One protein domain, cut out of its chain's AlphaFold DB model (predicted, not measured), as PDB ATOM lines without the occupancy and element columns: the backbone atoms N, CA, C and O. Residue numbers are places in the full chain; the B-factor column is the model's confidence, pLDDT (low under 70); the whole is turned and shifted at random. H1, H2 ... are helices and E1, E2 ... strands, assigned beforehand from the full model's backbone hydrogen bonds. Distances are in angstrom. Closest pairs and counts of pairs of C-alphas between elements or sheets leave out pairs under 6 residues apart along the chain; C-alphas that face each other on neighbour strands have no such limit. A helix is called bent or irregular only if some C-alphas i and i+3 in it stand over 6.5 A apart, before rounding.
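What this domain is: This is residues 3 to 199 of the 212 residues of an uncharacterized protein of Actinoplanes octamycinicus (UniProt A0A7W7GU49). A strongly twisted antiparallel sheet of six strands makes one end of a long rod, and two long helical pieces, H2 and H4a, cross as an X and make the other end, with short H3 at the far tip. H4 is bent: its arm H4b packs over the sheet, and H1 runs side by side with H4b. The printed part has 197 residues with four named helices followed by six named strands, H1 H2 H3 H4 E1 E2 E3 E4 E5 E6, and its class is mixed, helices and strands. The sheet is branched at E2, with neighbour pairs E1 and E2, E2 and E3, E2 and E6, E3 and E4, E4 and E5. The whole is loose, with a radius of gyration of the C-alphas of 22.8 A and spans of 81 by 36 by 25 A.

Where its parts are: Look first for E2, residues 137 to 150, the longest strand at 31.7 A; it begins at C-alpha 137, (133.632, 218.596, 173.852), and bends by 60 degrees at residue 147. Before it comes E1, residues 125 to 129; after it come E3, residues 167 to 173, E4, residues 176 to 181, E5, residues 186 to 191, and E6, residues 195 to 198, which ends at (112.170, 220.586, 183.486). Find C-alpha 3 at (156.583, 207.869, 176.895); from there H1 runs 35.4 A to residue 26, and it is only just irregular, with C-alphas 22 and 25 6.7 A apart. H2, residues 37 to 73, spans 52.6 A and has a kink of 36 degrees near residue 44. H3 is residues 77 to 81. H4, residues 86 to 120, was assigned as one helix by its hydrogen bonds but is bent, with C-alphas 106 and 109 6.5 A apart; its arms are H4a, residues 86 to 106, 30.1 A, and H4b, residues 109 to 120, 16.1 A, at a shallow tilt of 34 degrees, only just short of steep.

How they stand to each other: Strands E1 to E5 form a meander, each strand the antiparallel neighbour of the one before. The pairing along E2 is staggered: look for N 125 and O 143, 2.8 A apart, in the hairpin E1 and E2; N 169 and O 144, 2.7 A, in the hairpin E2 and E3; and N 147 and O 198, 2.9 A, between E2 and E6, which are antiparallel. E1 and E6 lie on one side of E2, E3 on the other side. In the hairpin E3 and E4, N 180 and O 168 are 2.8 A apart; in the hairpin E4 and E5, N 179 and O 188 are 2.8 A apart. H4b is on the sheet at a height of 8.1 A, over E2 and only just over E3, with 3 of its C-alphas falling there; it runs along the strands, at 11 degrees to E2 on the local plane. H1 only grazes the sheet with residues 15 to 26, and H2 with residues 39 to 51. H1 and H4b touch, closest at the C-alphas of Ala 18 and Pro 109, 3.9 A, at a shallow tilt of 22 degrees, the same way. H2 touches H4a with residues 48 to 60 alone, closest at the C-alphas of Ala 56 and Ala 97, 4.8 A, at a steep tilt of 50 degrees, opposite ways. H2 touches H3 with residues 67 to 72 alone, closest at the C-alphas of Ser 68 and Ala 80, 5.4 A. Every O i to N i+4 pair is within hydrogen-bond range in H3, H4a and H4b; in H1 it is 18 of 20 and in H2 30 of 33.

The domain as a whole: The two C-alphas farthest apart are those of Arg 78 and Ala 156, 81.9 A. The printed part has no cut. The link from E2 to E3 is long, 16 residues. The mean pLDDT of the printed part is 91.3; look for values under 70 at residue 80 and residues 130 to 135.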
ATOM      1  N   LEU A   3     156.939 206.460 177.133       86.50
ATOM      2  CA  LEU A   3     156.583 207.869 176.895       86.50
ATOM      3  C   LEU A   3     155.095 208.077 176.576       86.50
ATOM      4  O   LEU A   3     154.508 209.078 176.984       86.50
ATOM      5  N   VAL A   4     154.469 207.125 175.877       84.62
ATOM      6  CA  VAL A   4     153.027 207.176 175.579       84.62
ATOM      7  C   VAL A   4     152.216 207.024 176.869       84.62
ATOM      8  O   VAL A   4     151.282 207.781 177.101       84.62
ATOM      9  N   GLY A   5     152.633 206.118 177.761       88.38
ATOM     10  CA  GLY A   5     152.005 205.967 179.075       88.38
ATOM     11  C   GLY A   5     152.147 207.221 179.942       88.38
ATOM     12  O   GLY A   5     151.161 207.697 180.497       88.38
ATOM     13  N   LEU A   6     153.351 207.801 180.001       90.94
ATOM     14  CA  LEU A   6     153.602 209.029 180.763       90.94
ATOM     15  C   LEU A   6     152.768 210.209 180.242       90.94
ATOM     16  O   LEU A   6     152.156 210.922 181.031       90.94
ATOM     17  N   SER A   7     152.715 210.402 178.922       85.38
ATOM     18  CA  SER A   7     151.915 211.478 178.320       85.38
ATOM     19  C   SER A   7     150.416 211.291 178.558       85.38
ATOM     20  O   SER A   7     149.748 212.256 178.925       85.38
ATOM     21  N   GLY A   8     149.901 210.063 178.451       87.69
ATOM     22  CA  GLY A   8     148.515 209.745 178.799       87.69
ATOM     23  C   GLY A   8     148.192 210.023 180.269       87.69
ATOM     24  O   GLY A   8     147.166 210.630 180.565       87.69
ATOM     25  N   ALA A   9     149.089 209.657 181.190       91.38
ATOM     26  CA  ALA A   9     148.915 209.909 182.621       91.38
ATOM     27  C   ALA A   9     148.918 211.410 182.959       91.38
ATOM     28  O   ALA A   9     148.072 211.869 183.725       91.38
ATOM     29  N   VAL A  10     149.832 212.184 182.361       91.44
ATOM     30  CA  VAL A  10     149.884 213.646 182.532       91.44
ATOM     31  C   VAL A  10     148.615 214.295 181.989       91.44
ATOM     32  O   VAL A  10     147.998 215.101 182.684       91.44
ATOM     33  N   LEU A  11     148.193 213.919 180.781       89.62
ATOM     34  CA  LEU A  11     146.977 214.441 180.164       89.62
ATOM     35  C   LEU A  11     145.743 214.135 181.022       89.62
ATOM     36  O   LEU A  11     144.965 215.038 181.320       89.62
ATOM     37  N   PHE A  12     145.607 212.894 181.489       90.25
ATOM     38  CA  PHE A  12     144.541 212.507 182.408       90.25
ATOM     39  C   PHE A  12     144.563 213.344 183.696       90.25
ATOM     40  O   PHE A  12     143.525 213.858 184.110       90.25
ATOM     41  N   GLY A  13     145.736 213.523 184.310       93.31
ATOM     42  CA  GLY A  13     145.893 214.323 185.524       93.31
ATOM     43  C   GLY A  13     145.462 215.779 185.336       93.31
ATOM     44  O   GLY A  13     144.753 216.323 186.180       93.31
ATOM     45  N   VAL A  14     145.820 216.393 184.206       94.06
ATOM     46  CA  VAL A  14     145.431 217.773 183.874       94.06
ATOM     47  C   VAL A  14     143.929 217.892 183.630       94.06
ATOM     48  O   VAL A  14     143.302 218.796 184.179       94.06
ATOM     49  N   LEU A  15     143.329 216.978 182.863       91.62
ATOM     50  CA  LEU A  15     141.880 216.973 182.638       91.62
ATOM     51  C   LEU A  15     141.130 216.807 183.959       91.62
ATOM     52  O   LEU A  15     140.216 217.569 184.268       91.62
ATOM     53  N   ARG A  16     141.570 215.861 184.790       93.06
ATOM     54  CA  ARG A  16     141.015 215.634 186.124       93.06
ATOM     55  C   ARG A  16     141.100 216.885 186.997       93.06
ATOM     56  O   ARG A  16     140.131 217.216 187.674       93.06
ATOM     57  N   LEU A  17     142.231 217.582 186.962       95.12
ATOM     58  CA  LEU A  17     142.428 218.836 187.678       95.12
ATOM     59  C   LEU A  17     141.495 219.941 187.156       95.12
ATOM     60  O   LEU A  17     140.904 220.658 187.958       95.12
ATOM     61  N   ALA A  18     141.301 220.044 185.841       95.12
ATOM     62  CA  ALA A  18     140.367 220.998 185.245       95.12
ATOM     63  C   ALA A  18     138.926 220.767 185.729       95.12
ATOM     64  O   ALA A  18     138.256 221.715 186.130       95.12
ATOM     65  N   TYR A  19     138.471 219.514 185.801       94.31
ATOM     66  CA  TYR A  19     137.168 219.184 186.389       94.31
ATOM     67  C   TYR A  19     137.044 219.598 187.851       94.31
ATOM     68  O   TYR A  19     136.021 220.150 188.249       94.31
ATOM     69  N   VAL A  20     138.077 219.339 188.654       96.00
ATOM     70  CA  VAL A  20     138.092 219.770 190.055       96.00
ATOM     71  C   VAL A  20     137.953 221.288 190.132       96.00
ATOM     72  O   VAL A  20     137.118 221.769 190.885       96.00
ATOM     73  N   PHE A  21     138.687 222.046 189.317       97.00
ATOM     74  CA  PHE A  21     138.568 223.505 189.302       97.00
ATOM     75  C   PHE A  21     137.203 224.016 188.832       97.00
ATOM     76  O   PHE A  21     136.759 225.043 189.336       97.00
ATOM     77  N   PHE A  22     136.525 223.318 187.921       96.69
ATOM     78  CA  PHE A  22     135.159 223.671 187.528       96.69
ATOM     79  C   PHE A  22     134.152 223.452 188.666       96.69
ATOM     80  O   PHE A  22     133.318 224.315 188.928       96.69
ATOM     81  N   TYR A  23     134.235 222.309 189.354       97.06
ATOM     82  CA  TYR A  23     133.262 221.916 190.378       97.06
ATOM     83  C   TYR A  23     133.551 222.477 191.775       97.06
ATOM     84  O   TYR A  23     132.637 222.575 192.594       97.06
ATOM     85  N   LEU A  24     134.788 222.904 192.049       97.19
ATOM     86  CA  LEU A  24     135.184 223.454 193.345       97.19
ATOM     87  C   LEU A  24     134.365 224.704 193.744       97.19
ATOM     88  O   LEU A  24     133.856 224.720 194.865       97.19
ATOM     89  N   PRO A  25     134.149 225.718 192.874       97.62
ATOM     90  CA  PRO A  25     133.245 226.838 193.169       97.62
ATOM     91  C   PRO A  25     131.798 226.416 193.459       97.62
ATOM     92  O   PRO A  25     131.101 227.098 194.204       97.62
ATOM     93  N   LEU A  26     131.366 225.286 192.894       97.38
ATOM     94  CA  LEU A  26     130.011 224.742 193.018       97.38
ATOM     95  C   LEU A  26     129.856 223.810 194.232       97.38
ATOM     96  O   LEU A  26     128.815 223.178 194.394       97.38
ATOM     97  N   ARG A  27     130.894 223.701 195.077       97.25
ATOM     98  CA  ARG A  27     130.928 222.864 196.289       97.25
ATOM     99  C   ARG A  27     130.498 221.412 196.041       97.25
ATOM    100  O   ARG A  27     129.839 220.804 196.880       97.25
ATOM    101  N   THR A  28     130.871 220.852 194.893       96.50
ATOM    102  CA  THR A  28     130.644 219.438 194.568       96.50
ATOM    103  C   THR A  28     131.917 218.805 194.023       96.50
ATOM    104  O   THR A  28     132.876 219.493 193.664       96.50
ATOM    105  N   THR A  29     131.942 217.479 193.962       96.12
ATOM    106  CA  THR A  29     133.016 216.735 193.306       96.12
ATOM    107  C   THR A  29     132.579 216.257 191.917       96.12
ATOM    108  O   THR A  29     131.403 215.974 191.693       96.12
ATOM    109  N   PRO A  30     133.509 216.095 190.959       94.88
ATOM    110  CA  PRO A  30     133.155 215.568 189.640       94.88
ATOM    111  C   PRO A  30     132.508 214.172 189.694       94.88
ATOM    112  O   PRO A  30     131.707 213.840 188.826       94.88
ATOM    113  N   GLN A  31     132.810 213.354 190.711       94.56
ATOM    114  CA  GLN A  31     132.177 212.043 190.887       94.56
ATOM    115  C   GLN A  31     130.715 212.146 191.304       94.56
ATOM    116  O   GLN A  31     129.906 211.371 190.808       94.56
ATOM    117  N   GLU A  32     130.370 213.089 192.182       95.19
ATOM    118  CA  GLU A  32     128.977 213.355 192.566       95.19
ATOM    119  C   GLU A  32     128.155 213.810 191.357       95.19
ATOM    120  O   GLU A  32     127.029 213.358 191.162       95.19
ATOM    121  N   ALA A  33     128.749 214.630 190.487       94.50
ATOM    122  CA  ALA A  33     128.131 215.064 189.238       94.50
ATOM    123  C   ALA A  33     128.024 213.950 188.170       94.50
ATOM    124  O   ALA A  33     127.424 214.161 187.121       94.50
ATOM    125  N   GLY A  34     128.560 212.749 188.411       91.62
ATOM    126  CA  GLY A  34     128.459 211.624 187.473       91.62
ATOM    127  C   GLY A  34     129.545 211.582 186.404       91.62
ATOM    128  O   GLY A  34     129.449 210.787 185.475       91.62
ATOM    129  N   TYR A  35     130.605 212.381 186.538       85.00
ATOM    130  CA  TYR A  35     131.764 212.308 185.651       85.00
ATOM    131  C   TYR A  35     132.731 211.234 186.145       85.00
ATOM    132  O   TYR A  35     133.671 211.484 186.915       85.00
ATOM    133  N   GLY A  36     132.453 210.007 185.704       79.12
ATOM    134  CA  GLY A  36     133.292 208.838 185.912       79.12
ATOM    135  C   GLY A  36     134.616 208.917 185.150       79.12
ATOM    136  O   GLY A  36     134.805 209.701 184.224       79.12
ATOM    137  N   TYR A  37     135.567 208.067 185.542       74.31
ATOM    138  CA  TYR A  37     136.890 207.979 184.910       74.31
ATOM    139  C   TYR A  37     136.806 207.676 183.399       74.31
ATOM    140  O   TYR A  37     137.563 208.243 182.611       74.31
ATOM    141  N   LEU A  38     135.868 206.811 182.990       77.75
ATOM    142  CA  LEU A  38     135.745 206.322 181.611       77.75
ATOM    143  C   LEU A  38     135.115 207.345 180.656       77.75
ATOM    144  O   LEU A  38     135.608 207.494 179.533       77.75
ATOM    145  N   GLU A  39     134.083 208.085 181.082       74.31
ATOM    146  CA  GLU A  39     133.525 209.170 180.263       74.31
ATOM    147  C   GLU A  39     134.556 210.278 180.021       74.31
ATOM    148  O   GLU A  39     134.681 210.776 178.902       74.31
ATOM    149  N   ILE A  40     135.346 210.621 181.047       74.12
ATOM    150  CA  ILE A  40     136.404 211.634 180.942       74.12
ATOM    151  C   ILE A  40     137.429 211.238 179.873       74.12
ATOM    152  O   ILE A  40     137.780 212.052 179.022       74.12
ATOM    153  N   LEU A  41     137.892 209.988 179.890       76.56
ATOM    154  CA  LEU A  41     138.915 209.512 178.959       76.56
ATOM    155  C   LEU A  41     138.404 209.377 177.524       76.56
ATOM    156  O   LEU A  41     139.070 209.828 176.596       76.56
ATOM    157  N   SER A  42     137.237 208.768 177.322       80.00
ATOM    158  CA  SER A  42     136.749 208.465 175.970       80.00
ATOM    159  C   SER A  42     136.305 209.711 175.198       80.00
ATOM    160  O   SER A  42     136.616 209.830 174.013       80.00
ATOM    161  N   GLY A  43     135.636 210.661 175.859       75.31
ATOM    162  CA  GLY A  43     135.115 211.862 175.202       75.31
ATOM    163  C   GLY A  43     136.156 212.964 174.998       75.31
ATOM    164  O   GLY A  43     136.192 213.597 173.945       75.31
ATOM    165  N   GLN A  44     137.031 213.196 175.982       83.69
ATOM    166  CA  GLN A  44     137.887 214.390 175.982       83.69
ATOM    167  C   GLN A  44     139.236 214.207 175.300       83.69
ATOM    168  O   GLN A  44     139.851 215.198 174.900       83.69
ATOM    169  N   LEU A  45     139.721 212.968 175.157       85.81
ATOM    170  CA  LEU A  45     140.990 212.715 174.472       85.81
ATOM    171  C   LEU A  45     140.950 213.227 173.032       85.81
ATOM    172  O   LEU A  45     141.894 213.881 172.592       85.81
ATOM    173  N   VAL A  46     139.843 212.978 172.326       87.44
ATOM    174  CA  VAL A  46     139.670 213.411 170.936       87.44
ATOM    175  C   VAL A  46     139.617 214.936 170.856       87.44
ATOM    176  O   VAL A  46     140.399 215.525 170.114       87.44
ATOM    177  N   GLY A  47     138.785 215.584 171.680       87.75
ATOM    178  CA  GLY A  47     138.657 217.046 171.686       87.75
ATOM    179  C   GLY A  47     139.945 217.764 172.085       87.75
ATOM    180  O   GLY A  47     140.312 218.776 171.490       87.75
ATOM    181  N   THR A  48     140.690 217.216 173.050       89.19
ATOM    182  CA  THR A  48     141.981 217.784 173.462       89.19
ATOM    183  C   THR A  48     143.041 217.600 172.379       89.19
ATOM    184  O   THR A  48     143.796 218.530 172.101       89.19
ATOM    185  N   ALA A  49     143.100 216.430 171.737       89.94
ATOM    186  CA  ALA A  49     144.032 216.184 170.639       89.94
ATOM    187  C   ALA A  49     143.749 217.100 169.439       89.94
ATOM    188  O   ALA A  49     144.683 217.668 168.870       89.94
ATOM    189  N   GLU A  50     142.477 217.292 169.092       90.19
ATOM    190  CA  GLU A  50     142.044 218.214 168.042       90.19
ATOM    191  C   GLU A  50     142.439 219.662 168.369       90.19
ATOM    192  O   GLU A  50     143.042 220.340 167.536       90.19
ATOM    193  N   LEU A  51     142.196 220.113 169.604       90.50
ATOM    194  CA  LEU A  51     142.608 221.437 170.075       90.50
ATOM    195  C   LEU A  51     144.120 221.644 169.972       90.50
ATOM    196  O   LEU A  51     144.573 222.662 169.447       90.50
ATOM    197  N   VAL A  52     144.911 220.673 170.429       92.81
ATOM    198  CA  VAL A  52     146.376 220.736 170.331       92.81
ATOM    199  C   VAL A  52     146.819 220.807 168.872       92.81
ATOM    200  O   VAL A  52     147.700 221.604 168.550       92.81
ATOM    201  N   LEU A  53     146.206 220.025 167.979       92.75
ATOM    202  CA  LEU A  53     146.536 220.024 166.553       92.75
ATOM    203  C   LEU A  53     146.220 221.372 165.893       92.75
ATOM    204  O   LEU A  53     147.069 221.920 165.188       92.75
ATOM    205  N   LEU A  54     145.036 221.928 166.147       92.31
ATOM    206  CA  LEU A  54     144.615 223.222 165.606       92.31
ATOM    207  C   LEU A  54     145.508 224.355 166.107       92.31
ATOM    208  O   LEU A  54     145.964 225.184 165.319       92.31
ATOM    209  N   PHE A  55     145.823 224.361 167.400       93.94
ATOM    210  CA  PHE A  55     146.689 225.378 167.978       93.94
ATOM    211  C   PHE A  55     148.138 225.235 167.485       93.94
ATOM    212  O   PHE A  55     148.780 226.232 167.155       93.94
ATOM    213  N   ALA A  56     148.641 224.007 167.322       95.75
ATOM    214  CA  ALA A  56     149.949 223.752 166.716       95.75
ATOM    215  C   ALA A  56     150.013 224.236 165.261       95.75
ATOM    216  O   ALA A  56     151.004 224.856 164.870       95.75
ATOM    217  N   ALA A  57     148.960 223.996 164.473       95.25
ATOM    218  CA  ALA A  57     148.851 224.472 163.099       95.25
ATOM    219  C   ALA A  57     148.805 226.007 163.031       95.25
ATOM    220  O   ALA A  57     149.516 226.597 162.218       95.25
ATOM    221  N   ALA A  58     148.049 226.659 163.921       95.25
ATOM    222  CA  ALA A  58     147.988 228.116 164.016       95.25
ATOM    223  C   ALA A  58     149.350 228.730 164.389       95.25
ATOM    224  O   ALA A  58     149.797 229.679 163.742       95.25
ATOM    225  N   LEU A  59     150.058 228.159 165.372       96.62
ATOM    226  CA  LEU A  59     151.415 228.582 165.738       96.62
ATOM    227  C   LEU A  59     152.405 228.379 164.584       96.62
ATOM    228  O   LEU A  59     153.233 229.250 164.309       96.62
ATOM    229  N   LEU A  60     152.323 227.245 163.885       96.44
ATOM    230  CA  LEU A  60     153.174 226.966 162.732       96.44
ATOM    231  C   LEU A  60     152.917 227.971 161.600       96.44
ATOM    232  O   LEU A  60     153.858 228.586 161.108       96.44
ATOM    233  N   ALA A  61     151.656 228.207 161.237       95.62
ATOM    234  CA  ALA A  61     151.282 229.193 160.226       95.62
ATOM    235  C   ALA A  61     151.726 230.612 160.617       95.62
ATOM    236  O   ALA A  61     152.320 231.317 159.801       95.62
ATOM    237  N   GLY A  62     151.523 231.009 161.877       96.31
ATOM    238  CA  GLY A  62     151.932 232.316 162.392       96.31
ATOM    239  C   GLY A  62     153.446 232.524 162.359       96.31
ATOM    240  O   GLY A  62     153.917 233.571 161.917       96.31
ATOM    241  N   THR A  63     154.234 231.520 162.758       95.38
ATOM    242  CA  THR A  63     155.706 231.604 162.699       95.38
ATOM    243  C   THR A  63     156.227 231.691 161.265       95.38
ATOM    244  O   THR A  63     157.144 232.472 161.004       95.38
ATOM    245  N   LEU A  64     155.621 230.956 160.326       93.19
ATOM    246  CA  LEU A  64     155.958 231.040 158.905       93.19
ATOM    247  C   LEU A  64     155.587 232.409 158.313       93.19
ATOM    248  O   LEU A  64     156.426 233.016 157.650       93.19
ATOM    249  N   ALA A  65     154.392 232.931 158.611       92.94
ATOM    250  CA  ALA A  65     153.928 234.237 158.137       92.94
ATOM    251  C   ALA A  65     154.775 235.402 158.684       92.94
ATOM    252  O   ALA A  65     155.143 236.318 157.948       92.94
ATOM    253  N   LEU A  66     155.144 235.356 159.969       94.12
ATOM    254  CA  LEU A  66     156.052 236.334 160.577       94.12
ATOM    255  C   LEU A  66     157.456 236.251 159.972       94.12
ATOM    256  O   LEU A  66     158.098 237.279 159.753       94.12
ATOM    257  N   GLY A  67     157.934 235.037 159.682       91.06
ATOM    258  CA  GLY A  67     159.191 234.817 158.974       91.06
ATOM    259  C   GLY A  67     159.175 235.452 157.584       91.06
ATOM    260  O   GLY A  67     160.042 236.270 157.275       91.06
ATOM    261  N   SER A  68     158.160 235.146 156.771       88.56
ATOM    262  CA  SER A  68     158.033 235.689 155.414       88.56
ATOM    263  C   SER A  68     157.889 237.211 155.413       88.56
ATOM    264  O   SER A  68     158.555 237.880 154.623       88.56
ATOM    265  N   ALA A  69     157.104 237.776 156.336       89.88
ATOM    266  CA  ALA A  69     156.955 239.222 156.480       89.88
ATOM    267  C   ALA A  69     158.292 239.906 156.812       89.88
ATOM    268  O   ALA A  69     158.647 240.908 156.193       89.88
ATOM    269  N   ARG A  70     159.088 239.338 157.729       91.56
ATOM    270  CA  ARG A  70     160.422 239.864 158.069       91.56
ATOM    271  C   ARG A  70     161.379 239.846 156.876       91.56
ATOM    272  O   ARG A  70     162.133 240.799 156.689       91.56
ATOM    273  N   HIS A  71     161.353 238.793 156.057       89.50
ATOM    274  CA  HIS A  71     162.187 238.721 154.852       89.50
ATOM    275  C   HIS A  71     161.730 239.691 153.755       89.50
ATOM    276  O   HIS A  71     162.581 240.307 153.107       89.50
ATOM    277  N   ALA A  72     160.417 239.874 153.591       88.44
ATOM    278  CA  ALA A  72     159.838 240.839 152.662       88.44
ATOM    279  C   ALA A  72     160.234 242.284 153.009       88.44
ATOM    280  O   ALA A  72     160.678 243.027 152.135       88.44
ATOM    281  N   VAL A  73     160.149 242.659 154.292       92.06
ATOM    282  CA  VAL A  73     160.555 243.987 154.790       92.06
ATOM    283  C   VAL A  73     162.059 244.224 154.613       92.06
ATOM    284  O   VAL A  73     162.476 245.330 154.296       92.06
ATOM    285  N   ALA A  74     162.883 243.182 154.744       92.25
ATOM    286  CA  ALA A  74     164.330 243.273 154.538       92.25
ATOM    287  C   ALA A  74     164.760 243.322 153.053       92.25
ATOM    288  O   ALA A  74     165.951 243.206 152.771       92.25
ATOM    289  N   GLY A  75     163.826 243.414 152.096       90.50
ATOM    290  CA  GLY A  75     164.128 243.427 150.657       90.50
ATOM    291  C   GLY A  75     164.608 242.082 150.090       90.50
ATOM    292  O   GLY A  75     164.964 241.994 148.918       90.50
ATOM    293  N   ARG A  76     164.585 241.004 150.886       88.50
ATOM    294  CA  ARG A  76     165.052 239.657 150.510       88.50
ATOM    295  C   ARG A  76     163.895 238.765 150.057       88.50
ATOM    296  O   ARG A  76     163.705 237.658 150.555       88.50
ATOM    297  N   TRP A  77     163.108 239.249 149.097       81.94
ATOM    298  CA  TRP A  77     161.919 238.539 148.605       81.94
ATOM    299  C   TRP A  77     162.239 237.193 147.946       81.94
ATOM    300  O   TRP A  77     161.460 236.253 148.075       81.94
ATOM    301  N   ARG A  78     163.398 237.064 147.286       80.12
ATOM    302  CA  ARG A  78     163.832 235.783 146.697       80.12
ATOM    303  C   ARG A  78     164.092 234.716 147.761       80.12
ATOM    304  O   ARG A  78     163.678 233.576 147.580       80.12
ATOM    305  N   ASP A  79     164.682 235.101 148.890       76.00
ATOM    306  CA  ASP A  79     164.942 234.177 149.998       76.00
ATOM    307  C   ASP A  79     163.648 233.809 150.736       76.00
ATOM    308  O   ASP A  79     163.501 232.676 151.192       76.00
ATOM    309  N   ALA A  80     162.671 234.723 150.790       69.94
ATOM    310  CA  ALA A  80     161.364 234.476 151.404       69.94
ATOM    311  C   ALA A  80     160.565 233.358 150.706       69.94
ATOM    312  O   ALA A  80     159.767 232.679 151.349       69.94
ATOM    313  N   VAL A  81     160.773 233.168 149.398       79.19
ATOM    314  CA  VAL A  81     160.098 232.137 148.586       79.19
ATOM    315  C   VAL A  81     160.872 230.812 148.589       79.19
ATOM    316  O   VAL A  81     160.339 229.775 148.182       79.19
ATOM    317  N   SER A  82     162.118 230.802 149.076       83.00
ATOM    318  CA  SER A  82     162.883 229.563 149.178       83.00
ATOM    319  C   SER A  82     162.194 228.598 150.151       83.00
ATOM    320  O   SER A  82     161.876 228.934 151.292       83.00
ATOM    321  N   ARG A  83     161.889 227.382 149.674       82.88
ATOM    322  CA  ARG A  83     161.218 226.374 150.500       82.88
ATOM    323  C   ARG A  83     162.136 226.018 151.673       82.88
ATOM    324  O   ARG A  83     163.283 225.636 151.425       82.88
ATOM    325  N   PRO A  84     161.660 226.093 152.930       86.81
ATOM    326  CA  PRO A  84     162.468 225.678 154.063       86.81
ATOM    327  C   PRO A  84     162.870 224.212 153.893       86.81
ATOM    328  O   PRO A  84     162.075 223.384 153.440       86.81
ATOM    329  N   SER A  85     164.106 223.884 154.278       93.62
ATOM    330  CA  SER A  85     164.552 222.489 154.330       93.62
ATOM    331  C   SER A  85     163.581 221.657 155.177       93.62
ATOM    332  O   SER A  85     163.098 222.125 156.217       93.62
ATOM    333  N   ARG A  86     163.325 220.413 154.751       95.19
ATOM    334  CA  ARG A  86     162.451 219.466 155.466       95.19
ATOM    335  C   ARG A  86     162.846 219.340 156.940       95.19
ATOM    336  O   ARG A  86     161.971 219.356 157.801       95.19
ATOM    337  N   ASP A  87     164.141 219.333 157.246       95.69
ATOM    338  CA  ASP A  87     164.644 219.210 158.622       95.69
ATOM    339  C   ASP A  87     164.347 220.442 159.481       95.69
ATOM    340  O   ASP A  87     164.156 220.348 160.697       95.69
ATOM    341  N   THR A  88     164.327 221.627 158.873       94.00
ATOM    342  CA  THR A  88     163.956 222.868 159.560       94.00
ATOM    343  C   THR A  88     162.457 222.891 159.825       94.00
ATOM    344  O   THR A  88     162.043 223.214 160.940       94.00
ATOM    345  N   LEU A  89     161.650 222.472 158.844       94.88
ATOM    346  CA  LEU A  89     160.197 222.396 158.978       94.88
ATOM    347  C   LEU A  89     159.778 221.376 160.047       94.88
ATOM    348  O   LEU A  89     158.956 221.699 160.898       94.88
ATOM    349  N   LEU A  90     160.400 220.192 160.081       96.38
ATOM    350  CA  LEU A  90     160.143 219.175 161.108       96.38
ATOM    351  C   LEU A  90     160.514 219.662 162.514       96.38
ATOM    352  O   LEU A  90     159.748 219.473 163.462       96.38
ATOM    353  N   ARG A  91     161.668 220.326 162.673       96.06
ATOM    354  CA  ARG A  91     162.078 220.898 163.969       96.06
ATOM    355  C   ARG A  91     161.121 221.988 164.440       96.06
ATOM    356  O   ARG A  91     160.805 222.027 165.630       96.06
ATOM    357  N   LEU A  92     160.666 222.850 163.531       95.38
ATOM    358  CA  LEU A  92     159.699 223.901 163.834       95.38
ATOM    359  C   LEU A  92     158.338 223.308 164.205       95.38
ATOM    360  O   LEU A  92     157.830 223.615 165.279       95.38
ATOM    361  N   ALA A  93     157.805 222.394 163.391       95.94
ATOM    362  CA  ALA A  93     156.538 221.713 163.652       95.94
ATOM    363  C   ALA A  93     156.544 221.014 165.017       95.94
ATOM    364  O   ALA A  93     155.606 221.169 165.793       95.94
ATOM    365  N   ARG A  94     157.641 220.330 165.371       96.94
ATOM    366  CA  ARG A  94     157.803 219.711 166.692       96.94
ATOM    367  C   ARG A  94     157.764 220.742 167.824       96.94
ATOM    368  O   ARG A  94     157.108 220.504 168.830       96.94
ATOM    369  N   ARG A  95     158.449 221.883 167.679       97.00
ATOM    370  CA  ARG A  95     158.421 222.970 168.679       97.00
ATOM    371  C   ARG A  95     157.022 223.568 168.824       97.00
ATOM    372  O   ARG A  95     156.583 223.755 169.950       97.00
ATOM    373  N   CYS A  96     156.323 223.809 167.715       97.44
ATOM    374  CA  CYS A  96     154.943 224.294 167.717       97.44
ATOM    375  C   CYS A  96     153.993 223.286 168.371       97.44
ATOM    376  O   CYS A  96     153.172 223.691 169.182       97.44
ATOM    377  N   ALA A  97     154.144 221.988 168.092       95.56
ATOM    378  CA  ALA A  97     153.341 220.938 168.715       95.56
ATOM    379  C   ALA A  97     153.560 220.862 170.235       95.56
ATOM    380  O   ALA A  97     152.592 220.820 170.989       95.56
ATOM    381  N   PHE A  98     154.814 220.904 170.705       95.38
ATOM    382  CA  PHE A  98     155.107 220.929 172.143       95.38
ATOM    383  C   PHE A  98     154.607 222.205 172.823       95.38
ATOM    384  O   PHE A  98     154.028 222.122 173.903       95.38
ATOM    385  N   ALA A  99     154.812 223.367 172.197       96.75
ATOM    386  CA  ALA A  99     154.307 224.635 172.713       96.75
ATOM    387  C   ALA A  99     152.778 224.610 172.804       96.75
ATOM    388  O   ALA A  99     152.230 224.952 173.844       96.75
ATOM    389  N   ALA A 100     152.101 224.124 171.762       96.12
ATOM    390  CA  ALA A 100     150.653 224.014 171.747       96.12
ATOM    391  C   ALA A 100     150.127 223.076 172.829       96.12
ATOM    392  O   ALA A 100     149.219 223.448 173.565       96.12
ATOM    393  N   LEU A 101     150.732 221.895 172.970       94.56
ATOM    394  CA  LEU A 101     150.382 220.957 174.029       94.56
ATOM    395  C   LEU A 101     150.538 221.601 175.412       94.56
ATOM    396  O   LEU A 101     149.614 221.545 176.214       94.56
ATOM    397  N   ALA A 102     151.674 222.250 175.679       95.25
ATOM    398  CA  ALA A 102     151.919 222.917 176.955       95.25
ATOM    399  C   ALA A 102     150.901 224.036 177.225       95.25
ATOM    400  O   ALA A 102     150.348 224.106 178.320       95.25
ATOM    401  N   THR A 103     150.608 224.877 176.228       95.88
ATOM    402  CA  THR A 103     149.611 225.947 176.353       95.88
ATOM    403  C   THR A 103     148.223 225.386 176.639       95.88
ATOM    404  O   THR A 103     147.583 225.835 177.582       95.88
ATOM    405  N   VAL A 104     147.768 224.379 175.889       93.75
ATOM    406  CA  VAL A 104     146.448 223.765 176.096       93.75
ATOM    407  C   VAL A 104     146.343 223.160 177.494       93.75
ATOM    408  O   VAL A 104     145.385 223.443 178.210       93.75
ATOM    409  N   LEU A 105     147.351 222.396 177.924       93.88
ATOM    410  CA  LEU A 105     147.364 221.784 179.255       93.88
ATOM    411  C   LEU A 105     147.342 222.826 180.388       93.88
ATOM    412  O   LEU A 105     146.711 222.588 181.413       93.88
ATOM    413  N   LEU A 106     147.991 223.979 180.213       95.06
ATOM    414  CA  LEU A 106     147.985 225.060 181.206       95.06
ATOM    415  C   LEU A 106     146.679 225.866 181.196       95.06
ATOM    416  O   LEU A 106     146.181 226.249 182.253       95.06
ATOM    417  N   CYS A 107     146.113 226.126 180.018       94.75
ATOM    418  CA  CYS A 107     144.910 226.941 179.878       94.75
ATOM    419  C   CYS A 107     143.633 226.200 180.291       94.75
ATOM    420  O   CYS A 107     142.716 226.844 180.791       94.75
ATOM    421  N   LEU A 108     143.556 224.874 180.119       93.38
ATOM    422  CA  LEU A 108     142.341 224.106 180.421       93.38
ATOM    423  C   LEU A 108     141.873 224.249 181.885       93.38
ATOM    424  O   LEU A 108     140.713 224.613 182.081       93.38
ATOM    425  N   PRO A 109     142.720 224.048 182.915       95.19
ATOM    426  CA  PRO A 109     142.323 224.260 184.308       95.19
ATOM    427  C   PRO A 109     141.883 225.694 184.611       95.19
ATOM    428  O   PRO A 109     140.909 225.907 185.330       95.19
ATOM    429  N   MET A 110     142.573 226.683 184.032       95.75
ATOM    430  CA  MET A 110     142.239 228.098 184.208       95.75
ATOM    431  C   MET A 110     140.869 228.425 183.604       95.75
ATOM    432  O   MET A 110     140.056 229.103 184.227       95.75
ATOM    433  N   LEU A 111     140.593 227.912 182.408       94.06
ATOM    434  CA  LEU A 111     139.333 228.130 181.706       94.06
ATOM    435  C   LEU A 111     138.178 227.407 182.414       94.06
ATOM    436  O   LEU A 111     137.099 227.975 182.568       94.06
ATOM    437  N   ALA A 112     138.431 226.206 182.940       95.06
ATOM    438  CA  ALA A 112     137.490 225.471 183.780       95.06
ATOM    439  C   ALA A 112     137.135 226.234 185.066       95.06
ATOM    440  O   ALA A 112     135.962 226.319 185.420       95.06
ATOM    441  N   TRP A 113     138.119 226.849 185.730       96.88
ATOM    442  CA  TRP A 113     137.890 227.704 186.898       96.88
ATOM    443  C   TRP A 113     137.018 228.923 186.570       96.88
ATOM    444  O   TRP A 113     136.065 229.211 187.293       96.88
ATOM    445  N   ILE A 114     137.318 229.626 185.472       96.19
ATOM    446  CA  ILE A 114     136.545 230.797 185.031       96.19
ATOM    447  C   ILE A 114     135.091 230.399 184.764       96.19
ATOM    448  O   ILE A 114     134.177 231.033 185.283       96.19
ATOM    449  N   LEU A 115     134.861 229.309 184.030       94.75
ATOM    450  CA  LEU A 115     133.508 228.824 183.756       94.75
ATOM    451  C   LEU A 115     132.794 228.313 185.007       94.75
ATOM    452  O   LEU A 115     131.591 228.509 185.129       94.75
ATOM    453  N   GLY A 116     133.514 227.705 185.951       96.06
ATOM    454  CA  GLY A 116     132.965 227.333 187.255       96.06
ATOM    455  C   GLY A 116     132.500 228.558 188.046       96.06
ATOM    456  O   GLY A 116     131.456 228.516 188.690       96.06
ATOM    457  N   LYS A 117     133.222 229.682 187.952       96.75
ATOM    458  CA  LYS A 117     132.810 230.968 188.537       96.75
ATOM    459  C   LYS A 117     131.613 231.596 187.832       96.75
ATOM    460  O   LYS A 117     130.770 232.172 188.512       96.75
ATOM    461  N   GLU A 118     131.501 231.467 186.515       95.06
ATOM    462  CA  GLU A 118     130.291 231.896 185.805       95.06
ATOM    463  C   GLU A 118     129.086 231.015 186.163       95.06
ATOM    464  O   GLU A 118     128.006 231.533 186.441       95.06
ATOM    465  N   ALA A 119     129.277 229.697 186.272       95.50
ATOM    466  CA  ALA A 119     128.253 228.785 186.772       95.50
ATOM    467  C   ALA A 119     127.847 229.125 188.213       95.50
ATOM    468  O   ALA A 119     126.663 229.152 188.524       95.50
ATOM    469  N   GLN A 120     128.799 229.486 189.079       96.81
ATOM    470  CA  GLN A 120     128.510 229.930 190.445       96.81
ATOM    471  C   GLN A 120     127.543 231.130 190.474       96.81
ATOM    472  O   GLN A 120     126.736 231.248 191.387       96.81
ATOM    473  N   ARG A 121     127.581 231.998 189.454       96.00
ATOM    474  CA  ARG A 121     126.688 233.160 189.312       96.00
ATOM    475  C   ARG A 121     125.328 232.832 188.688       96.00
ATOM    476  O   ARG A 121     124.542 233.740 188.440       96.00
ATOM    477  N   GLY A 122     125.037 231.561 188.415       94.44
ATOM    478  CA  GLY A 122     123.783 231.145 187.790       94.44
ATOM    479  C   GLY A 122     123.792 231.146 186.267       94.44
ATOM    480  O   GLY A 122     122.730 230.966 185.673       94.44
ATOM    481  N   THR A 123     124.950 231.317 185.625       93.75
ATOM    482  CA  THR A 123     125.078 231.170 184.171       93.75
ATOM    483  C   THR A 123     125.097 229.691 183.808       93.75
ATOM    484  O   THR A 123     125.883 228.916 184.355       93.75
ATOM    485  N   ALA A 124     124.259 229.274 182.859       92.81
ATOM    486  CA  ALA A 124     124.327 227.901 182.391       92.81
ATOM    487  C   ALA A 124     125.610 227.670 181.585       92.81
ATOM    488  O   ALA A 124     125.942 228.407 180.658       92.81
ATOM    489  N   VAL A 125     126.308 226.591 181.912       92.44
ATOM    490  CA  VAL A 125     127.485 226.118 181.194       92.44
ATOM    491  C   VAL A 125     127.174 224.727 180.669       92.44
ATOM    492  O   VAL A 125     126.763 223.833 181.407       92.44
ATOM    493  N   ARG A 126     127.359 224.522 179.370       87.81
ATOM    494  CA  ARG A 126     127.273 223.207 178.734       87.81
ATOM    495  C   ARG A 126     128.500 223.053 177.865       87.81
ATOM    496  O   ARG A 126     128.730 223.956 177.073       87.81
ATOM    497  N   ASN A 127     129.219 221.941 178.022       84.38
ATOM    498  CA  ASN A 127     130.250 221.405 177.130       84.38
ATOM    499  C   ASN A 127     131.014 222.448 176.302       84.38
ATOM    500  O   ASN A 127     130.498 223.023 175.347       84.38
ATOM    501  N   ILE A 128     132.297 222.627 176.592       76.69
ATOM    502  CA  ILE A 128     133.127 223.549 175.816       76.69
ATOM    503  C   ILE A 128     133.458 222.899 174.473       76.69
ATOM    504  O   ILE A 128     134.285 221.989 174.414       76.69
ATOM    505  N   TYR A 129     132.817 223.359 173.402       78.62
ATOM    506  CA  TYR A 129     133.098 222.910 172.038       78.62
ATOM    507  C   TYR A 129     134.143 223.810 171.387       78.62
ATOM    508  O   TYR A 129     134.074 225.034 171.499       78.62
ATOM    509  N   LEU A 130     135.103 223.209 170.686       65.19
ATOM    510  CA  LEU A 130     136.190 223.966 170.071       65.19
ATOM    511  C   LEU A 130     135.798 224.662 168.761       65.19
ATOM    512  O   LEU A 130     136.337 225.715 168.437       65.19
ATOM    513  N   LEU A 131     134.857 224.087 168.010       63.06
ATOM    514  CA  LEU A 131     134.348 224.619 166.747       63.06
ATOM    515  C   LEU A 131     132.924 224.107 166.502       63.06
ATOM    516  O   LEU A 131     132.607 222.956 166.802       63.06
ATOM    517  N   HIS A 132     132.087 224.952 165.894       58.12
ATOM    518  CA  HIS A 132     130.680 224.653 165.581       58.12
ATOM    519  C   HIS A 132     130.485 223.371 164.745       58.12
ATOM    520  O   HIS A 132     129.416 222.771 164.789       58.12
ATOM    521  N   PHE A 133     131.508 222.947 163.994       52.78
ATOM    522  CA  PHE A 133     131.399 221.870 163.008       52.78
ATOM    523  C   PHE A 133     131.535 220.454 163.576       52.78
ATOM    524  O   PHE A 133     130.972 219.536 162.991       52.78
ATOM    525  N   ALA A 134     132.257 220.258 164.685       59.28
ATOM    526  CA  ALA A 134     132.561 218.910 165.176       59.28
ATOM    527  C   ALA A 134     131.770 218.503 166.432       59.28
ATOM    528  O   ALA A 134     131.667 217.316 166.709       59.28
ATOM    529  N   GLN A 135     131.196 219.447 167.195       68.69
ATOM    530  CA  GLN A 135     130.533 219.173 168.489       68.69
ATOM    531  C   GLN A 135     131.344 218.247 169.426       68.69
ATOM    532  O   GLN A 135     130.778 217.562 170.275       68.69
ATOM    533  N   ILE A 136     132.678 218.234 169.311       72.69
ATOM    534  CA  ILE A 136     133.541 217.436 170.185       72.69
ATOM    535  C   ILE A 136     133.838 218.276 171.435       72.69
ATOM    536  O   ILE A 136     134.439 219.352 171.320       72.69
ATOM    537  N   PRO A 137     133.393 217.847 172.631       80.31
ATOM    538  CA  PRO A 137     133.632 218.596 173.852       80.31
ATOM    539  C   PRO A 137     135.104 218.469 174.252       80.31
ATOM    540  O   PRO A 137     135.620 217.377 174.484       80.31
ATOM    541  N   VAL A 138     135.783 219.603 174.376       84.44
ATOM    542  CA  VAL A 138     137.147 219.678 174.919       84.44
ATOM    543  C   VAL A 138     137.097 219.484 176.429       84.44
ATOM    544  O   VAL A 138     137.902 218.757 177.002       84.44
ATOM    545  N   LEU A 139     136.103 220.110 177.065       87.38
ATOM    546  CA  LEU A 139     135.780 219.908 178.466       87.38
ATOM    547  C   LEU A 139     134.282 219.633 178.590       87.38
ATOM    548  O   LEU A 139     133.444 220.520 178.416       87.38
ATOM    549  N   ALA A 140     133.961 218.378 178.869       88.31
ATOM    550  CA  ALA A 140     132.609 217.910 179.140       88.31
ATOM    551  C   ALA A 140     132.174 218.305 180.560       88.31
ATOM    552  O   ALA A 140     132.057 217.458 181.428       88.31
ATOM    553  N   VAL A 141     132.001 219.598 180.821       92.06
ATOM    554  CA  VAL A 141     131.430 220.109 182.076       92.06
ATOM    555  C   VAL A 141     130.013 220.602 181.838       92.06
ATOM    556  O   VAL A 141     129.690 221.107 180.758       92.06
ATOM    557  N   GLN A 142     129.165 220.470 182.855       93.31
ATOM    558  CA  GLN A 142     127.780 220.902 182.774       93.31
ATOM    559  C   GLN A 142     127.307 221.543 184.080       93.31
ATOM    560  O   GLN A 142     127.540 221.034 185.173       93.31
ATOM    561  N   ALA A 143     126.598 222.655 183.922       95.38
ATOM    562  CA  ALA A 143     125.754 223.307 184.907       95.38
ATOM    563  C   ALA A 143     124.565 223.898 184.136       95.38
ATOM    564  O   ALA A 143     124.704 224.891 183.432       95.38
ATOM    565  N   SER A 144     123.406 223.242 184.152       94.75
ATOM    566  CA  SER A 144     122.236 223.668 183.368       94.75
ATOM    567  C   SER A 144     121.113 224.139 184.272       94.75
ATOM    568  O   SER A 144     120.755 223.421 185.198       94.75
ATOM    569  N   THR A 145     120.513 225.291 183.980       94.81
ATOM    570  CA  THR A 145     119.336 225.745 184.725       94.81
ATOM    571  C   THR A 145     118.193 224.745 184.599       94.81
ATOM    572  O   THR A 145     117.952 224.165 183.535       94.81
ATOM    573  N   VAL A 146     117.516 224.489 185.715       96.00
ATOM    574  CA  VAL A 146     116.451 223.491 185.790       96.00
ATOM    575  C   VAL A 146     115.372 223.926 186.773       96.00
ATOM    576  O   VAL A 146     115.655 224.522 187.811       96.00
ATOM    577  N   LYS A 147     114.120 223.591 186.461       95.94
ATOM    578  CA  LYS A 147     113.017 223.607 187.423       95.94
ATOM    579  C   LYS A 147     112.795 222.194 187.934       95.94
ATOM    580  O   LYS A 147     112.653 221.264 187.136       95.94
ATOM    581  N   VAL A 148     112.770 222.042 189.251       96.56
ATOM    582  CA  VAL A 148     112.594 220.748 189.913       96.56
ATOM    583  C   VAL A 148     111.186 220.671 190.481       96.56
ATOM    584  O   VAL A 148     110.728 221.591 191.152       96.56
ATOM    585  N   SER A 149     110.498 219.565 190.225       96.56
ATOM    586  CA  SER A 149     109.220 219.243 190.866       96.56
ATOM    587  C   SER A 149     109.294 217.842 191.459       96.56
ATOM    588  O   SER A 149     109.924 216.962 190.879       96.56
ATOM    589  N   TRP A 150     108.697 217.634 192.629       96.44
ATOM    590  CA  TRP A 150     108.663 216.320 193.267       96.44
ATOM    591  C   TRP A 150     107.571 215.456 192.633       96.44
ATOM    592  O   TRP A 150     106.439 215.907 192.470       96.44
ATOM    593  N   THR A 151     107.904 214.216 192.276       96.75
ATOM    594  CA  THR A 151     106.947 213.230 191.740       96.75
ATOM    595  C   THR A 151     106.345 212.344 192.830       96.75
ATOM    596  O   THR A 151     105.348 211.668 192.593       96.75
ATOM    597  N   ALA A 152     106.936 212.355 194.025       93.75
ATOM    598  CA  ALA A 152     106.499 211.615 195.202       93.75
ATOM    599  C   ALA A 152     106.485 212.529 196.438       93.75
ATOM    600  O   ALA A 152     106.967 213.661 196.392       93.75
ATOM    601  N   THR A 153     105.950 212.035 197.557       94.25
ATOM    602  CA  THR A 153     106.019 212.742 198.842       94.25
ATOM    603  C   THR A 153     107.477 213.020 199.206       94.25
ATOM    604  O   THR A 153     108.286 212.097 199.293       94.25
ATOM    605  N   MET A 154     107.802 214.298 199.414       92.69
ATOM    606  CA  MET A 154     109.147 214.751 199.762       92.69
ATOM    607  C   MET A 154     109.628 214.074 201.061       92.69
ATOM    608  O   MET A 154     108.900 214.108 202.059       92.69
ATOM    609  N   PRO A 155     110.833 213.474 201.091       90.50
ATOM    610  CA  PRO A 155     111.374 212.883 202.309       90.50
ATOM    611  C   PRO A 155     111.520 213.927 203.423       90.50
ATOM    612  O   PRO A 155     111.982 215.048 203.185       90.50
ATOM    613  N   ALA A 156     111.157 213.562 204.654       91.88
ATOM    614  CA  ALA A 156     111.305 214.451 205.804       91.88
ATOM    615  C   ALA A 156     112.772 214.895 205.968       91.88
ATOM    616  O   ALA A 156     113.686 214.076 205.896       91.88
ATOM    617  N   GLY A 157     112.993 216.196 206.175       90.38
ATOM    618  CA  GLY A 157     114.331 216.777 206.337       90.38
ATOM    619  C   GLY A 157     115.073 217.099 205.034       90.38
ATOM    620  O   GLY A 157     116.177 217.633 205.101       90.38
ATOM    621  N   THR A 158     114.490 216.832 203.860       90.44
ATOM    622  CA  THR A 158     115.077 217.284 202.587       90.44
ATOM    623  C   THR A 158     114.661 218.723 202.259       90.44
ATOM    624  O   THR A 158     113.517 219.108 202.518       90.44
ATOM    625  N   PRO A 159     115.575 219.556 201.725       92.19
ATOM    626  CA  PRO A 159     115.237 220.911 201.312       92.19
ATOM    627  C   PRO A 159     114.262 220.881 200.130       92.19
ATOM    628  O   PRO A 159     114.451 220.135 199.169       92.19
ATOM    629  N   ASP A 160     113.233 221.731 200.179       94.69
ATOM    630  CA  ASP A 160     112.237 221.823 199.111       94.69
ATOM    631  C   ASP A 160     112.833 222.493 197.861       94.69
ATOM    632  O   ASP A 160     112.848 223.721 197.725       94.69
ATOM    633  N   LEU A 161     113.338 221.663 196.943       94.94
ATOM    634  CA  LEU A 161     113.918 222.092 195.669       94.94
ATOM    635  C   LEU A 161     112.913 222.835 194.777       94.94
ATOM    636  O   LEU A 161     113.320 223.667 193.972       94.94
ATOM    637  N   SER A 162     111.608 222.583 194.928       94.12
ATOM    638  CA  SER A 162     110.582 223.166 194.056       94.12
ATOM    639  C   SER A 162     110.352 224.659 194.290       94.12
ATOM    640  O   SER A 162     109.892 225.369 193.397       94.12
ATOM    641  N   ARG A 163     110.718 225.158 195.476       94.62
ATOM    642  CA  ARG A 163     110.616 226.579 195.842       94.62
ATOM    643  C   ARG A 163     111.844 227.396 195.452       94.62
ATOM    644  O   ARG A 163     111.834 228.615 195.614       94.62
ATOM    645  N   ARG A 164     112.913 226.752 194.980       94.44
ATOM    646  CA  ARG A 164     114.152 227.438 194.604       94.44
ATOM    647  C   ARG A 164     113.987 228.063 193.223       94.44
ATOM    648  O   ARG A 164     113.582 227.400 192.273       94.44
ATOM    649  N   LYS A 165     114.300 229.355 193.114       91.12
ATOM    650  CA  LYS A 165     114.181 230.101 191.850       91.12
ATOM    651  C   LYS A 165     115.304 229.779 190.863       91.12
ATOM    652  O   LYS A 165     115.068 229.794 189.660       91.12
ATOM    653  N   CYS A 166     116.501 229.490 191.374       94.62
ATOM    654  CA  CYS A 166     117.685 229.251 190.564       94.62
ATOM    655  C   CYS A 166     118.420 227.989 191.013       94.62
ATOM    656  O   CYS A 166     119.214 228.014 191.952       94.62
ATOM    657  N   LEU A 167     118.153 226.889 190.314       96.75
ATOM    658  CA  LEU A 167     118.884 225.639 190.475       96.75
ATOM    659  C   LEU A 167     119.640 225.317 189.195       96.75
ATOM    660  O   LEU A 167     119.066 225.322 188.102       96.75
ATOM    661  N   LEU A 168     120.916 224.979 189.343       97.19
ATOM    662  CA  LEU A 168     121.727 224.418 188.272       97.19
ATOM    663  C   LEU A 168     121.853 222.917 188.478       97.19
ATOM    664  O   LEU A 168     122.423 222.470 189.464       97.19
ATOM    665  N   PHE A 169     121.356 222.128 187.535       96.88
ATOM    666  CA  PHE A 169     121.649 220.707 187.452       96.88
ATOM    667  C   PHE A 169     123.107 220.505 187.034       96.88
ATOM    668  O   PHE A 169     123.510 220.941 185.951       96.88
ATOM    669  N   LEU A 170     123.878 219.840 187.893       96.50
ATOM    670  CA  LEU A 170     125.299 219.565 187.676       96.50
ATOM    671  C   LEU A 170     125.541 218.172 187.090       96.50
ATOM    672  O   LEU A 170     126.552 217.952 186.428       96.50
ATOM    673  N   GLY A 171     124.612 217.245 187.333       96.00
ATOM    674  CA  GLY A 171     124.668 215.878 186.833       96.00
ATOM    675  C   GLY A 171     124.031 214.870 187.789       96.00
ATOM    676  O   GLY A 171     123.267 215.228 188.691       96.00
ATOM    677  N   LYS A 172     124.298 213.583 187.564       96.19
ATOM    678  CA  LYS A 172     123.707 212.477 188.329       96.19
ATOM    679  C   LYS A 172     124.715 211.350 188.505       96.19
ATOM    680  O   LYS A 172     125.234 210.834 187.521       96.19
ATOM    681  N   ALA A 173     124.875 210.881 189.738       95.50
ATOM    682  CA  ALA A 173     125.677 209.710 190.071       95.50
ATOM    683  C   ALA A 173     124.921 208.799 191.040       95.50
ATOM    684  O   ALA A 173     124.236 209.274 191.941       95.50
ATOM    685  N   ALA A 174     125.034 207.480 190.852       95.06
ATOM    686  CA  ALA A 174     124.486 206.475 191.774       95.06
ATOM    687  C   ALA A 174     123.000 206.680 192.159       95.06
ATOM    688  O   ALA A 174     122.591 206.411 193.282       95.06
ATOM    689  N   GLY A 175     122.173 207.175 191.229       95.62
ATOM    690  CA  GLY A 175     120.751 207.436 191.485       95.62
ATOM    691  C   GLY A 175     120.447 208.782 192.154       95.62
ATOM    692  O   GLY A 175     119.272 209.144 192.241       95.62
ATOM    693  N   THR A 176     121.460 209.561 192.521       96.69
ATOM    694  CA  THR A 176     121.340 210.899 193.109       96.69
ATOM    695  C   THR A 176     121.611 211.961 192.052       96.69
ATOM    696  O   THR A 176     122.628 211.925 191.363       96.69
ATOM    697  N   ALA A 177     120.681 212.896 191.896       97.19
ATOM    698  CA  ALA A 177     120.878 214.097 191.102       97.19
ATOM    699  C   ALA A 177     121.508 215.187 191.975       97.19
ATOM    700  O   ALA A 177     121.113 215.355 193.132       97.19
ATOM    701  N   VAL A 178     122.469 215.912 191.409       97.50
ATOM    702  CA  VAL A 178     123.206 216.976 192.091       97.50
ATOM    703  C   VAL A 178     122.837 218.318 191.483       97.50
ATOM    704  O   VAL A 178     122.834 218.493 190.259       97.50
ATOM    705  N   PHE A 179     122.532 219.263 192.360       97.69
ATOM    706  CA  PHE A 179     122.128 220.615 192.026       97.69
ATOM    707  C   PHE A 179     123.026 221.618 192.733       97.69
ATOM    708  O   PHE A 179     123.535 221.344 193.812       97.69
ATOM    709  N   TYR A 180     123.158 222.801 192.158       97.88
ATOM    710  CA  TYR A 180     123.704 223.969 192.831       97.88
ATOM    711  C   TYR A 180     122.595 224.999 193.012       97.88
ATOM    712  O   TYR A 180     121.963 225.394 192.027       97.88
ATOM    713  N   ASP A 181     122.346 225.411 194.253       97.31
ATOM    714  CA  ASP A 181     121.474 226.542 194.561       97.31
ATOM    715  C   ASP A 181     122.313 227.817 194.608       97.31
ATOM    716  O   ASP A 181     123.131 228.015 195.505       97.31
ATOM    717  N   VAL A 182     122.099 228.686 193.624       96.44
ATOM    718  CA  VAL A 182     122.848 229.942 193.479       96.44
ATOM    719  C   VAL A 182     122.520 230.922 194.604       96.44
ATOM    720  O   VAL A 182     123.365 231.731 194.969       96.44
ATOM    721  N   ALA A 183     121.320 230.847 195.189       95.50
ATOM    722  CA  ALA A 183     120.914 231.764 196.251       95.50
ATOM    723  C   ALA A 183     121.589 231.441 197.591       95.50
ATOM    724  O   ALA A 183     121.911 232.354 198.347       95.50
ATOM    725  N   THR A 184     121.788 230.156 197.902       96.38
ATOM    726  CA  THR A 184     122.456 229.725 199.145       96.38
ATOM    727  C   THR A 184     123.932 229.390 198.954       96.38
ATOM    728  O   THR A 184     124.644 229.204 199.938       96.38
ATOM    729  N   GLU A 185     124.398 229.323 197.708       96.88
ATOM    730  CA  GLU A 185     125.718 228.826 197.320       96.88
ATOM    731  C   GLU A 185     126.011 227.398 197.813       96.88
ATOM    732  O   GLU A 185     127.154 227.051 198.133       96.88
ATOM    733  N   GLU A 186     124.985 226.551 197.885       96.88
ATOM    734  CA  GLU A 186     125.096 225.177 198.378       96.88
ATOM    735  C   GLU A 186     124.850 224.147 197.276       96.88
ATOM    736  O   GLU A 186     123.998 224.316 196.401       96.88
ATOM    737  N   SER A 187     125.592 223.040 197.355       97.19
ATOM    738  CA  SER A 187     125.315 221.846 196.561       97.19
ATOM    739  C   SER A 187     124.213 221.040 197.244       97.19
ATOM    740  O   SER A 187     124.326 220.679 198.417       97.19
ATOM    741  N   LEU A 188     123.135 220.770 196.515       97.12
ATOM    742  CA  LEU A 188     121.974 220.025 196.979       97.12
ATOM    743  C   LEU A 188     121.901 218.686 196.252       97.12
ATOM    744  O   LEU A 188     122.186 218.582 195.060       97.12
ATOM    745  N   GLN A 189     121.474 217.654 196.967       96.62
ATOM    746  CA  GLN A 189     121.357 216.303 196.435       96.62
ATOM    747  C   GLN A 189     119.925 215.810 196.605       96.62
ATOM    748  O   GLN A 189     119.329 215.985 197.667       96.62
ATOM    749  N   ALA A 190     119.373 215.178 195.570       96.19
ATOM    750  CA  ALA A 190     118.061 214.549 195.654       96.19
ATOM    751  C   ALA A 190     118.011 213.213 194.898       96.19
ATOM    752  O   ALA A 190     118.661 213.066 193.856       96.19
ATOM    753  N   PRO A 191     117.222 212.232 195.374       96.62
ATOM    754  CA  PRO A 191     117.004 210.986 194.651       96.62
ATOM    755  C   PRO A 191     116.372 211.266 193.285       96.62
ATOM    756  O   PRO A 191     115.244 211.741 193.189       96.62
ATOM    757  N   SER A 192     117.079 210.923 192.209       96.62
ATOM    758  CA  SER A 192     116.638 211.213 190.836       96.62
ATOM    759  C   SER A 192     115.320 210.534 190.446       96.62
ATOM    760  O   SER A 192     114.676 210.969 189.501       96.62
ATOM    761  N   ALA A 193     114.910 209.481 191.162       96.56
ATOM    762  CA  ALA A 193     113.638 208.789 190.940       96.56
ATOM    763  C   ALA A 193     112.417 209.538 191.511       96.56
ATOM    764  O   ALA A 193     111.289 209.221 191.148       96.56
ATOM    765  N   GLN A 194     112.627 210.508 192.409       96.88
ATOM    766  CA  GLN A 194     111.559 211.230 193.118       96.88
ATOM    767  C   GLN A 194     111.346 212.654 192.596       96.88
ATOM    768  O   GLN A 194     110.547 213.408 193.152       96.88
ATOM    769  N   ILE A 195     112.070 213.039 191.547       96.81
ATOM    770  CA  ILE A 195     112.045 214.390 191.001       96.81
ATOM    771  C   ILE A 195     111.860 214.354 189.487       96.81
ATOM    772  O   ILE A 195     112.402 213.501 188.786       96.81
ATOM    773  N   LEU A 196     111.116 215.327 188.984       97.19
ATOM    774  CA  LEU A 196     110.976 215.635 187.574       97.19
ATOM    775  C   LEU A 196     111.754 216.917 187.283       97.19
ATOM    776  O   LEU A 196     111.522 217.962 187.898       97.19
ATOM    777  N   LEU A 197     112.677 216.816 186.328       96.94
ATOM    778  CA  LEU A 197     113.515 217.913 185.864       96.94
ATOM    779  C   LEU A 197     112.910 218.524 184.605       96.94
ATOM    780  O   LEU A 197     112.747 217.841 183.597       96.94
ATOM    781  N   THR A 198     112.611 219.819 184.653       95.44
ATOM    782  CA  THR A 198     112.170 220.586 183.486       95.44
ATOM    783  C   THR A 198     113.257 221.578 183.107       95.44
ATOM    784  O   THR A 198     113.530 222.527 183.844       95.44
ATOM    785  N   PHE A 199     113.882 221.360 181.953       93.25
ATOM    786  CA  PHE A 199     114.882 222.273 181.412       93.25
ATOM    787  C   PHE A 199     114.179 223.357 180.588       93.25
ATOM    788  O   PHE A 199     113.422 223.011 179.676       93.25
TER     789      PHE A 199